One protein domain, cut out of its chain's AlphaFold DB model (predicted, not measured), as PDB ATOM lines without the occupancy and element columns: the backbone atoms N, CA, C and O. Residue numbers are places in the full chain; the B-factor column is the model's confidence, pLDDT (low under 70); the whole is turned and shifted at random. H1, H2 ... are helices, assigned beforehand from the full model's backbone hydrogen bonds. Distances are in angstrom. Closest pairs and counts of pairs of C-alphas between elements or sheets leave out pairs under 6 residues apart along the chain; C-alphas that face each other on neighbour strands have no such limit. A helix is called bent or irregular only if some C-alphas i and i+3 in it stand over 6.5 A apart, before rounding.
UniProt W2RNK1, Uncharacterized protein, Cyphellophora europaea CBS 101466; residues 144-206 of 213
ATOM      1  N   GLU A 144      24.056  44.979  13.523       85.75
ATOM      2  CA  GLU A 144      25.247  45.020  14.377       85.75
ATOM      3  C   GLU A 144      25.241  43.900  15.425       85.75
ATOM      4  O   GLU A 144      26.178  43.102  15.457       85.75
ATOM      5  N   GLU A 145      24.154  43.735  16.186       83.88
ATOM      6  CA  GLU A 145      23.983  42.632  17.151       83.88
ATOM      7  C   GLU A 145      24.134  41.265  16.482       83.88
ATOM      8  O   GLU A 145      24.788  40.348  16.989       83.88
ATOM      9  N   ARG A 146      23.570  41.126  15.279       84.25
ATOM     10  CA  ARG A 146      23.667  39.888  14.508       84.25
ATOM     11  C   ARG A 146      25.102  39.589  14.079       84.25
ATOM     12  O   ARG A 146      25.472  38.412  14.011       84.25
ATOM     13  N   ILE A 147      25.887  40.612  13.741       89.12
ATOM     14  CA  ILE A 147      27.312  40.469  13.419       89.12
ATOM     15  C   ILE A 147      28.086  40.106  14.686       89.12
ATOM     16  O   ILE A 147      28.800  39.103  14.656       89.12
ATOM     17  N   ALA A 148      27.870  40.821  15.793       88.19
ATOM     18  CA  ALA A 148      28.514  40.568  17.080       88.19
ATOM     19  C   ALA A 148      28.283  39.128  17.561       88.19
ATOM     20  O   ALA A 148      29.241  38.397  17.810       88.19
ATOM     21  N   ARG A 149      27.034  38.641  17.548       85.00
ATOM     22  CA  ARG A 149      26.711  37.244  17.885       85.00
ATOM     23  C   ARG A 149      27.444  36.250  16.980       85.00
ATOM     24  O   ARG A 149      27.960  35.230  17.432       85.00
ATOM     25  N   LYS A 150      27.507  36.517  15.671       88.38
ATOM     26  CA  LYS A 150      28.243  35.657  14.725       88.38
ATOM     27  C   LYS A 150      29.751  35.701  14.959       88.38
ATOM     28  O   LYS A 150      30.426  34.703  14.720       88.38
ATOM     29  N   GLU A 151      30.306  36.842  15.345       87.69
ATOM     30  CA  GLU A 151      31.711  36.964  15.742       87.69
ATOM     31  C   GLU A 151      31.992  36.191  17.021       87.69
ATOM     32  O   GLU A 151      32.957  35.433  17.059       87.69
ATOM     33  N   GLU A 152      31.107  36.274  18.006       86.56
ATOM     34  CA  GLU A 152      31.197  35.497  19.234       86.56
ATOM     35  C   GLU A 152      31.170  33.987  18.945       86.56
ATOM     36  O   GLU A 152      32.051  33.248  19.388       86.56
ATOM     37  N   HIS A 153      30.233  33.518  18.112       86.00
ATOM     38  CA  HIS A 153      30.204  32.122  17.668       86.00
ATOM     39  C   HIS A 153      31.499  31.713  16.956       86.00
ATOM     40  O   HIS A 153      31.999  30.616  17.196       86.00
ATOM     41  N   ARG A 154      32.073  32.588  16.118       87.25
ATOM     42  CA  ARG A 154      33.359  32.343  15.443       87.25
ATOM     43  C   ARG A 154      34.521  32.248  16.436       87.25
ATOM     44  O   ARG A 154      35.335  31.336  16.301       87.25
ATOM     45  N   ARG A 155      34.574  33.126  17.445       84.69
ATOM     46  CA  ARG A 155      35.595  33.107  18.510       84.69
ATOM     47  C   ARG A 155      35.502  31.836  19.361       84.69
ATOM     48  O   ARG A 155      36.523  31.220  19.650       84.69
ATOM     49  N   ARG A 156      34.287  31.361  19.667       81.06
ATOM     50  CA  ARG A 156      34.068  30.123  20.443       81.06
ATOM     51  C   ARG A 156      34.643  28.862  19.785       81.06
ATOM     52  O   ARG A 156      35.019  27.946  20.508       81.06
ATOM     53  N   PHE A 157      34.747  28.797  18.453       79.38
ATOM     54  CA  PHE A 157      35.306  27.621  17.767       79.38
ATOM     55  C   PHE A 157      36.811  27.421  18.002       79.38
ATOM     56  O   PHE A 157      37.289  26.291  17.911       79.38
ATOM     57  N   ARG A 158      37.570  28.490  18.271       80.25
ATOM     58  CA  ARG A 158      39.017  28.427  18.522       80.25
ATOM     59  C   ARG A 158      39.378  29.353  19.675       80.25
ATOM     60  O   ARG A 158      39.826  30.474  19.455       80.25
ATOM     61  N   ARG A 159      39.183  28.862  20.898       82.19
ATOM     62  CA  ARG A 159      39.615  29.568  22.105       82.19
ATOM     63  C   ARG A 159      41.116  29.365  22.341       82.19
ATOM     64  O   ARG A 159      41.606  28.246  22.147       82.19
ATOM     65  N   PRO A 160      41.861  30.409  22.735       87.00
ATOM     66  CA  PRO A 160      43.254  30.266  23.121       87.00
ATOM     67  C   PRO A 160      43.381  29.355  24.348       87.00
ATOM     68  O   PRO A 160      42.565  29.367  25.267       87.00
ATOM     69  N   TYR A 161      44.443  28.550  24.364       81.50
ATOM     70  CA  TYR A 161      44.662  27.542  25.403       81.50
ATOM     71  C   TYR A 161      44.770  28.141  26.819       81.50
ATOM     72  O   TYR A 161      44.318  27.534  27.782       81.50
ATOM     73  N   GLN A 162      45.337  29.343  26.947       83.75
ATOM     74  CA  GLN A 162      45.494  30.025  28.236       83.75
ATOM     75  C   GLN A 162      44.152  30.481  28.834       83.75
ATOM     76  O   GLN A 162      43.945  30.323  30.031       83.75
ATOM     77  N   GLU A 163      43.220  30.967  28.010       86.06
ATOM     78  CA  GLU A 163      41.859  31.343  28.434       86.06
ATOM     79  C   GLU A 163      41.109  30.127  28.989       86.06
ATOM     80  O   GLU A 163      40.564  30.174  30.087       86.06
ATOM     81  N   MET A 164      41.204  28.985  28.300       82.44
ATOM     82  CA  MET A 164      40.631  27.718  28.766       82.44
ATOM     83  C   MET A 164      41.180  27.283  30.133       82.44
ATOM     84  O   MET A 164      40.425  26.794  30.973       82.44
ATOM     85  N   VAL A 165      42.489  27.443  30.357       85.50
ATOM     86  CA  VAL A 165      43.140  27.109  31.634       85.50
ATOM     87  C   VAL A 165      42.679  28.047  32.749       85.50
ATOM     88  O   VAL A 165      42.460  27.582  33.866       85.50
ATOM     89  N   ASN A 166      42.497  29.334  32.455       86.88
ATOM     90  CA  ASN A 166      42.031  30.318  33.431       86.88
ATOM     91  C   ASN A 166      40.550  30.116  33.802       86.88
ATOM     92  O   ASN A 166      40.211  30.220  34.976       86.88
ATOM     93  N   GLU A 167      39.682  29.791  32.836       85.88
ATOM     94  CA  GLU A 167      38.240  29.592  33.068       85.88
ATOM     95  C   GLU A 167      37.914  28.259  33.763       85.88
ATOM     96  O   GLU A 167      37.132  28.216  34.712       85.88
ATOM     97  N   ILE A 168      38.475  27.147  33.273       85.25
ATOM     98  CA  ILE A 168      38.133  25.790  33.745       85.25
ATOM     99  C   ILE A 168      39.028  25.362  34.916       85.25
ATOM    100  O   ILE A 168      38.641  24.516  35.729       85.25
ATOM    101  N   GLY A 169      40.217  25.955  35.017       83.44
ATOM    102  CA  GLY A 169      41.258  25.543  35.943       83.44
ATOM    103  C   GLY A 169      42.089  24.368  35.422       83.44
ATOM    104  O   GLY A 169      41.763  23.689  34.447       83.44
ATOM    105  N   GLU A 170      43.209  24.123  36.097       87.00
ATOM    106  CA  GLU A 170      44.110  23.022  35.762       87.00
ATOM    107  C   GLU A 170      43.581  21.669  36.260       87.00
ATOM    108  O   GLU A 170      43.056  21.554  37.370       87.00
ATOM    109  N   GLY A 171      43.824  20.603  35.492       80.00
ATOM    110  CA  GLY A 171      43.448  19.235  35.852       80.00
ATOM    111  C   GLY A 171      42.296  18.678  35.012       80.00
ATOM    112  O   GLY A 171      41.859  19.285  34.040       80.00
ATOM    113  N   ARG A 172      41.846  17.455  35.336       82.75
ATOM    114  CA  ARG A 172      40.770  16.733  34.611       82.75
ATOM    115  C   ARG A 172      40.976  16.663  33.082       82.75
ATOM    116  O   ARG A 172      40.018  16.720  32.323       82.75
ATOM    117  N   GLY A 173      42.228  16.507  32.642       81.81
ATOM    118  CA  GLY A 173      42.593  16.379  31.224       81.81
ATOM    119  C   GLY A 173      43.200  17.634  30.586       81.81
ATOM    120  O   GLY A 173      43.660  17.550  29.451       81.81
ATOM    121  N   ILE A 174      43.267  18.762  31.302       83.38
ATOM    122  CA  ILE A 174      43.919  19.996  30.835       83.38
ATOM    123  C   ILE A 174      45.244  20.180  31.586       83.38
ATOM    124  O   ILE A 174      45.255  20.392  32.800       83.38
ATOM    125  N   TYR A 175      46.360  20.085  30.856       83.94
ATOM    126  CA  TYR A 175      47.714  20.114  31.421       83.94
ATOM    127  C   TYR A 175      48.575  21.211  30.790       83.94
ATOM    128  O   TYR A 175      49.222  20.964  29.767       83.94
ATOM    129  N   PRO A 176      48.582  22.426  31.368       84.25
ATOM    130  CA  PRO A 176      49.423  23.504  30.868       84.25
ATOM    131  C   PRO A 176      50.913  23.200  31.055       84.25
ATOM    132  O   PRO A 176      51.285  22.389  31.912       84.25
ATOM    133  N   PRO A 177      51.803  23.869  30.301       84.69
ATOM    134  CA  PRO A 177      53.234  23.782  30.562       84.69
ATOM    135  C   PRO A 177      53.528  24.163  32.028       84.69
ATOM    136  O   PRO A 177      52.937  25.097  32.582       84.69
ATOM    137  N   GLY A 178      54.389  23.382  32.688       84.06
ATOM    138  CA  GLY A 178      54.693  23.532  34.120       84.06
ATOM    139  C   GLY A 178      53.633  22.975  35.087       84.06
ATOM    140  O   GLY A 178      53.755  23.158  36.295       84.06
ATOM    141  N   TYR A 179      52.603  22.268  34.600       84.25
ATOM    142  CA  TYR A 179      51.571  21.663  35.455       84.25
ATOM    143  C   TYR A 179      52.137  20.691  36.501       84.25
ATOM    144  O   TYR A 179      51.663  20.664  37.635       84.25
ATOM    145  N   ASN A 180      53.146  19.892  36.140       82.19
ATOM    146  CA  ASN A 180      53.719  18.884  37.037       82.19
ATOM    147  C   ASN A 180      54.366  19.517  38.274       82.19
ATOM    148  O   ASN A 180      54.179  19.013  39.378       82.19
ATOM    149  N   GLU A 181      55.059  20.640  38.093       84.62
ATOM    150  CA  GLU A 181      55.707  21.391  39.170       84.62
ATOM    151  C   GLU A 181      54.665  22.041  40.084       84.62
ATOM    152  O   GLU A 181      54.699  21.830  41.294       84.62
ATOM    153  N   ARG A 182      53.661  22.725  39.512       85.06
ATOM    154  CA  ARG A 182      52.550  23.313  40.285       85.06
ATOM    155  C   ARG A 182      51.743  22.250  41.026       85.06
ATOM    156  O   ARG A 182      51.317  22.459  42.157       85.06
ATOM    157  N   ARG A 183      51.546  21.078  40.420       84.56
ATOM    158  CA  ARG A 183      50.900  19.933  41.071       84.56
ATOM    159  C   ARG A 183      51.754  19.382  42.212       84.56
ATOM    160  O   ARG A 183      51.192  19.073  43.258       84.56
ATOM    161  N   ALA A 184      53.060  19.230  42.012       85.19
ATOM    162  CA  ALA A 184      53.974  18.757  43.047       85.19
ATOM    163  C   ALA A 184      54.005  19.726  44.237       85.19
ATOM    164  O   ALA A 184      53.866  19.269  45.365       85.19
ATOM    165  N   GLN A 185      54.054  21.039  43.982       85.94
ATOM    166  CA  GLN A 185      53.924  22.083  45.006       85.94
ATOM    167  C   GLN A 185      52.599  21.956  45.770       85.94
ATOM    168  O   GLN A 185      52.616  21.759  46.978       85.94
ATOM    169  N   ARG A 186      51.448  21.898  45.075       85.81
ATOM    170  CA  ARG A 186      50.134  21.701  45.724       85.81
ATOM    171  C   ARG A 186      50.064  20.431  46.578       85.81
ATOM    172  O   ARG A 186      49.339  20.408  47.566       85.81
ATOM    173  N   ILE A 187      50.732  19.347  46.185       85.75
ATOM    174  CA  ILE A 187      50.728  18.091  46.953       85.75
ATOM    175  C   ILE A 187      51.675  18.179  48.151       85.75
ATOM    176  O   ILE A 187      51.308  17.729  49.235       85.75
ATOM    177  N   SER A 188      52.847  18.782  47.966       87.19
ATOM    178  CA  SER A 188      53.799  19.057  49.040       87.19
ATOM    179  C   SER A 188      53.158  19.923  50.124       87.19
ATOM    180  O   SER A 188      53.186  19.551  51.290       87.19
ATOM    181  N   ASP A 189      52.490  21.010  49.740       88.69
ATOM    182  CA  ASP A 189      51.863  21.945  50.681       88.69
ATOM    183  C   ASP A 189      50.672  21.320  51.423       88.69
ATOM    184  O   ASP A 189      50.509  21.523  52.624       88.69
ATOM    185  N   ASN A 190      49.839  20.533  50.729       90.12
ATOM    186  CA  ASN A 190      48.637  19.942  51.329       90.12
ATOM    187  C   ASN A 190      48.913  18.675  52.151       90.12
ATOM    188  O   ASN A 190      48.164  18.384  53.081       90.12
ATOM    189  N   TYR A 191      49.928  17.886  51.780       86.12
ATOM    190  CA  TYR A 191      50.135  16.542  52.333       86.12
ATOM    191  C   TYR A 191      51.539  16.304  52.901       86.12
ATOM    192  O   TYR A 191      51.764  15.251  53.492       86.12
ATOM    193  N   GLY A 192      52.487  17.232  52.735       84.75
ATOM    194  CA  GLY A 192      53.876  17.056  53.175       84.75
ATOM    195  C   GLY A 192      54.620  15.942  52.432       84.75
ATOM    196  O   GLY A 192      55.589  15.394  52.951       84.75
ATOM    197  N   ILE A 193      54.142  15.556  51.244       83.81
ATOM    198  CA  ILE A 193      54.705  14.465  50.442       83.81
ATOM    199  C   ILE A 193      55.518  15.062  49.293       83.81
ATOM    200  O   ILE A 193      54.966  15.734  48.419       83.81
ATOM    201  N   GLU A 194      56.810  14.741  49.241       78.75
ATOM    202  CA  GLU A 194      57.658  15.062  48.094       78.75
ATOM    203  C   GLU A 194      57.326  14.140  46.914       78.75
ATOM    204  O   GLU A 194      57.541  12.923  46.935       78.75
ATOM    205  N   VAL A 195      56.754  14.723  45.861       77.12
ATOM    206  CA  VAL A 195      56.351  13.976  44.668       77.12
ATOM    207  C   VAL A 195      57.567  13.757  43.774       77.12
ATOM    208  O   VAL A 195      58.125  14.701  43.223       77.12
ATOM    209  N   GLN A 196      57.950  12.493  43.586       76.81
ATOM    210  CA  GLN A 196      59.022  12.137  42.657       76.81
ATOM    211  C   GLN A 196      58.643  12.492  41.209       76.81
ATOM    212  O   GLN A 196      57.482  12.305  40.820       76.81
ATOM    213  N   PRO A 197      59.610  12.939  40.383       75.56
ATOM    214  CA  PRO A 197      59.337  13.297  39.001       75.56
ATOM    215  C   PRO A 197      58.833  12.091  38.184       75.56
ATOM    216  O   PRO A 197      59.121  10.928  38.517       75.56
ATOM    217  N   PRO A 198      58.073  12.338  37.102       74.88
ATOM    218  CA  PRO A 198      57.517  11.294  36.252       74.88
ATOM    219  C   PRO A 198      58.578  10.292  35.776       74.88
ATOM    220  O   PRO A 198      59.744  10.629  35.575       74.88
ATOM    221  N   TYR A 199      58.175   9.035  35.560       72.62
ATOM    222  CA  TYR A 199      59.092   7.954  35.167       72.62
ATOM    223  C   TYR A 199      59.947   8.296  33.931       72.62
ATOM    224  O   TYR A 199      61.133   7.978  33.900       72.62
ATOM    225  N   TYR A 200      59.374   8.988  32.941       75.56
ATOM    226  CA  TYR A 200      60.081   9.368  31.717       75.56
ATOM    227  C   TYR A 200      61.201  10.400  31.959       75.56
ATOM    228  O   TYR A 200      62.262  10.295  31.347       75.56
ATOM    229  N   GLU A 201      61.016  11.350  32.881       74.19
ATOM    230  CA  GLU A 201      62.046  12.330  33.261       74.19
ATOM    231  C   GLU A 201      63.179  11.664  34.043       74.19
ATOM    232  O   GLU A 201      64.352  11.895  33.742       74.19
ATOM    233  N   ARG A 202      62.842  10.749  34.960       74.38
ATOM    234  CA  ARG A 202      63.835   9.944  35.690       74.38
ATOM    235  C   ARG A 202      64.656   9.056  34.759       74.38
ATOM    236  O   ARG A 202      65.874   8.989  34.890       74.38
ATOM    237  N   LYS A 203      64.015   8.412  33.779       74.44
ATOM    238  CA  LYS A 203      64.695   7.580  32.776       74.44
ATOM    239  C   LYS A 203      65.646   8.405  31.899       74.44
ATOM    240  O   LYS A 203      66.756   7.957  31.621       74.44
ATOM    241  N   LYS A 204      65.232   9.617  31.505       75.06
ATOM    242  CA  LYS A 204      66.065  10.559  30.742       75.06
ATOM    243  C   LYS A 204      67.283  11.024  31.548       75.06
ATOM    244  O   LYS A 204      68.381  11.046  31.005       75.06
ATOM    245  N   GLN A 205      67.111  11.339  32.834       73.62
ATOM    246  CA  GLN A 205      68.220  11.669  33.744       73.62
ATOM    247  C   GLN A 205      69.171  10.485  33.973       73.62
ATOM    248  O   GLN A 205      70.371  10.686  34.121       73.62
ATOM    249  N   ALA A 206      68.652   9.256  33.946       77.38
ATOM    250  CA  ALA A 206      69.434   8.028  34.066       77.38
ATOM    251  C   ALA A 206      70.178   7.617  32.775       77.38
ATOM    252  O   ALA A 206      70.829   6.575  32.765       77.38
TER     253      ALA A 206
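What this domain is: This is residues 144 to 206 of the 213 residues of an uncharacterized protein of Cyphellophora europaea CBS 101466 (UniProt W2RNK1). The domain is a drawn-out string of four separate helices, none of which touches another: H1 makes a free arm at one end, H2 and H3 with the loops beside them make the body, and H4 stands free at the other end. H1 runs out along the long axis, while H3 runs across it, and the link after H3 folds back beside that helix before H4 begins. The printed part has 63 residues, with named helices in the order H1, H2, H3, H4 and no named strand; the class is all helix. The whole is extended, with a radius of gyration of the C-alphas of 18.6 A and spans of 59 by 28 by 14 A.

How they stand to each other: H1, residues 144 to 156, is apart from H2, residues 161 to 168, although a tight link of 4 residues joins them. A short link of 10 residues leads from H2 to H3, residues 179 to 191, and these two are apart as well. H3 and H4, residues 199 to 205, are joined by a short link of 7 residues and are apart. H1 is also apart from H3 and from H4, and H2 is apart from H4. In H1, H2, H3 and H4 every backbone O i to N i+4 pair is within hydrogen-bond range, and no helix is bent or irregular.

Where its parts are: H1 begins at C-alpha 144, at (25.247, 45.020, 14.377), and measures 18.3 A from its first to its last C-alpha. H2, from Tyr 161 to Ile 168, measures 10.7 A. H3, from Tyr 179 to Tyr 191, measures 17.7 A; its first C-alpha is at (51.571, 21.663, 35.455) and its last at (50.135, 16.542, 52.333). H1 and H3, with 13 residues each, are the longest helices. After H3 the z values fall again, from C-alpha 192 at (53.876, 17.056, 53.175) to C-alpha 198 at (57.517, 11.294, 36.252). H4, from Tyr 199 to Gln 205, measures 10.0 A and ends with C-alpha 205 at (68.220, 11.669, 33.744).

The domain as a whole: The C-alphas of Glu 144 and Ala 206, the first and last printed residues, are the two farthest apart in the domain, at 60.9 A. Residues 144 to 160, of which 144 to 156 belong to H1, stand free, and so do residues 199 to 206, of which 199 to 205 belong to H4. Without these stretches the body has 38 residues, spans 31 by 19 by 13 A and has a radius of gyration of 11.1 A. The printed part has no cut and no long link. The mean pLDDT of the printed part is 82.9, that of H4 is 74, and no printed residue is under 70.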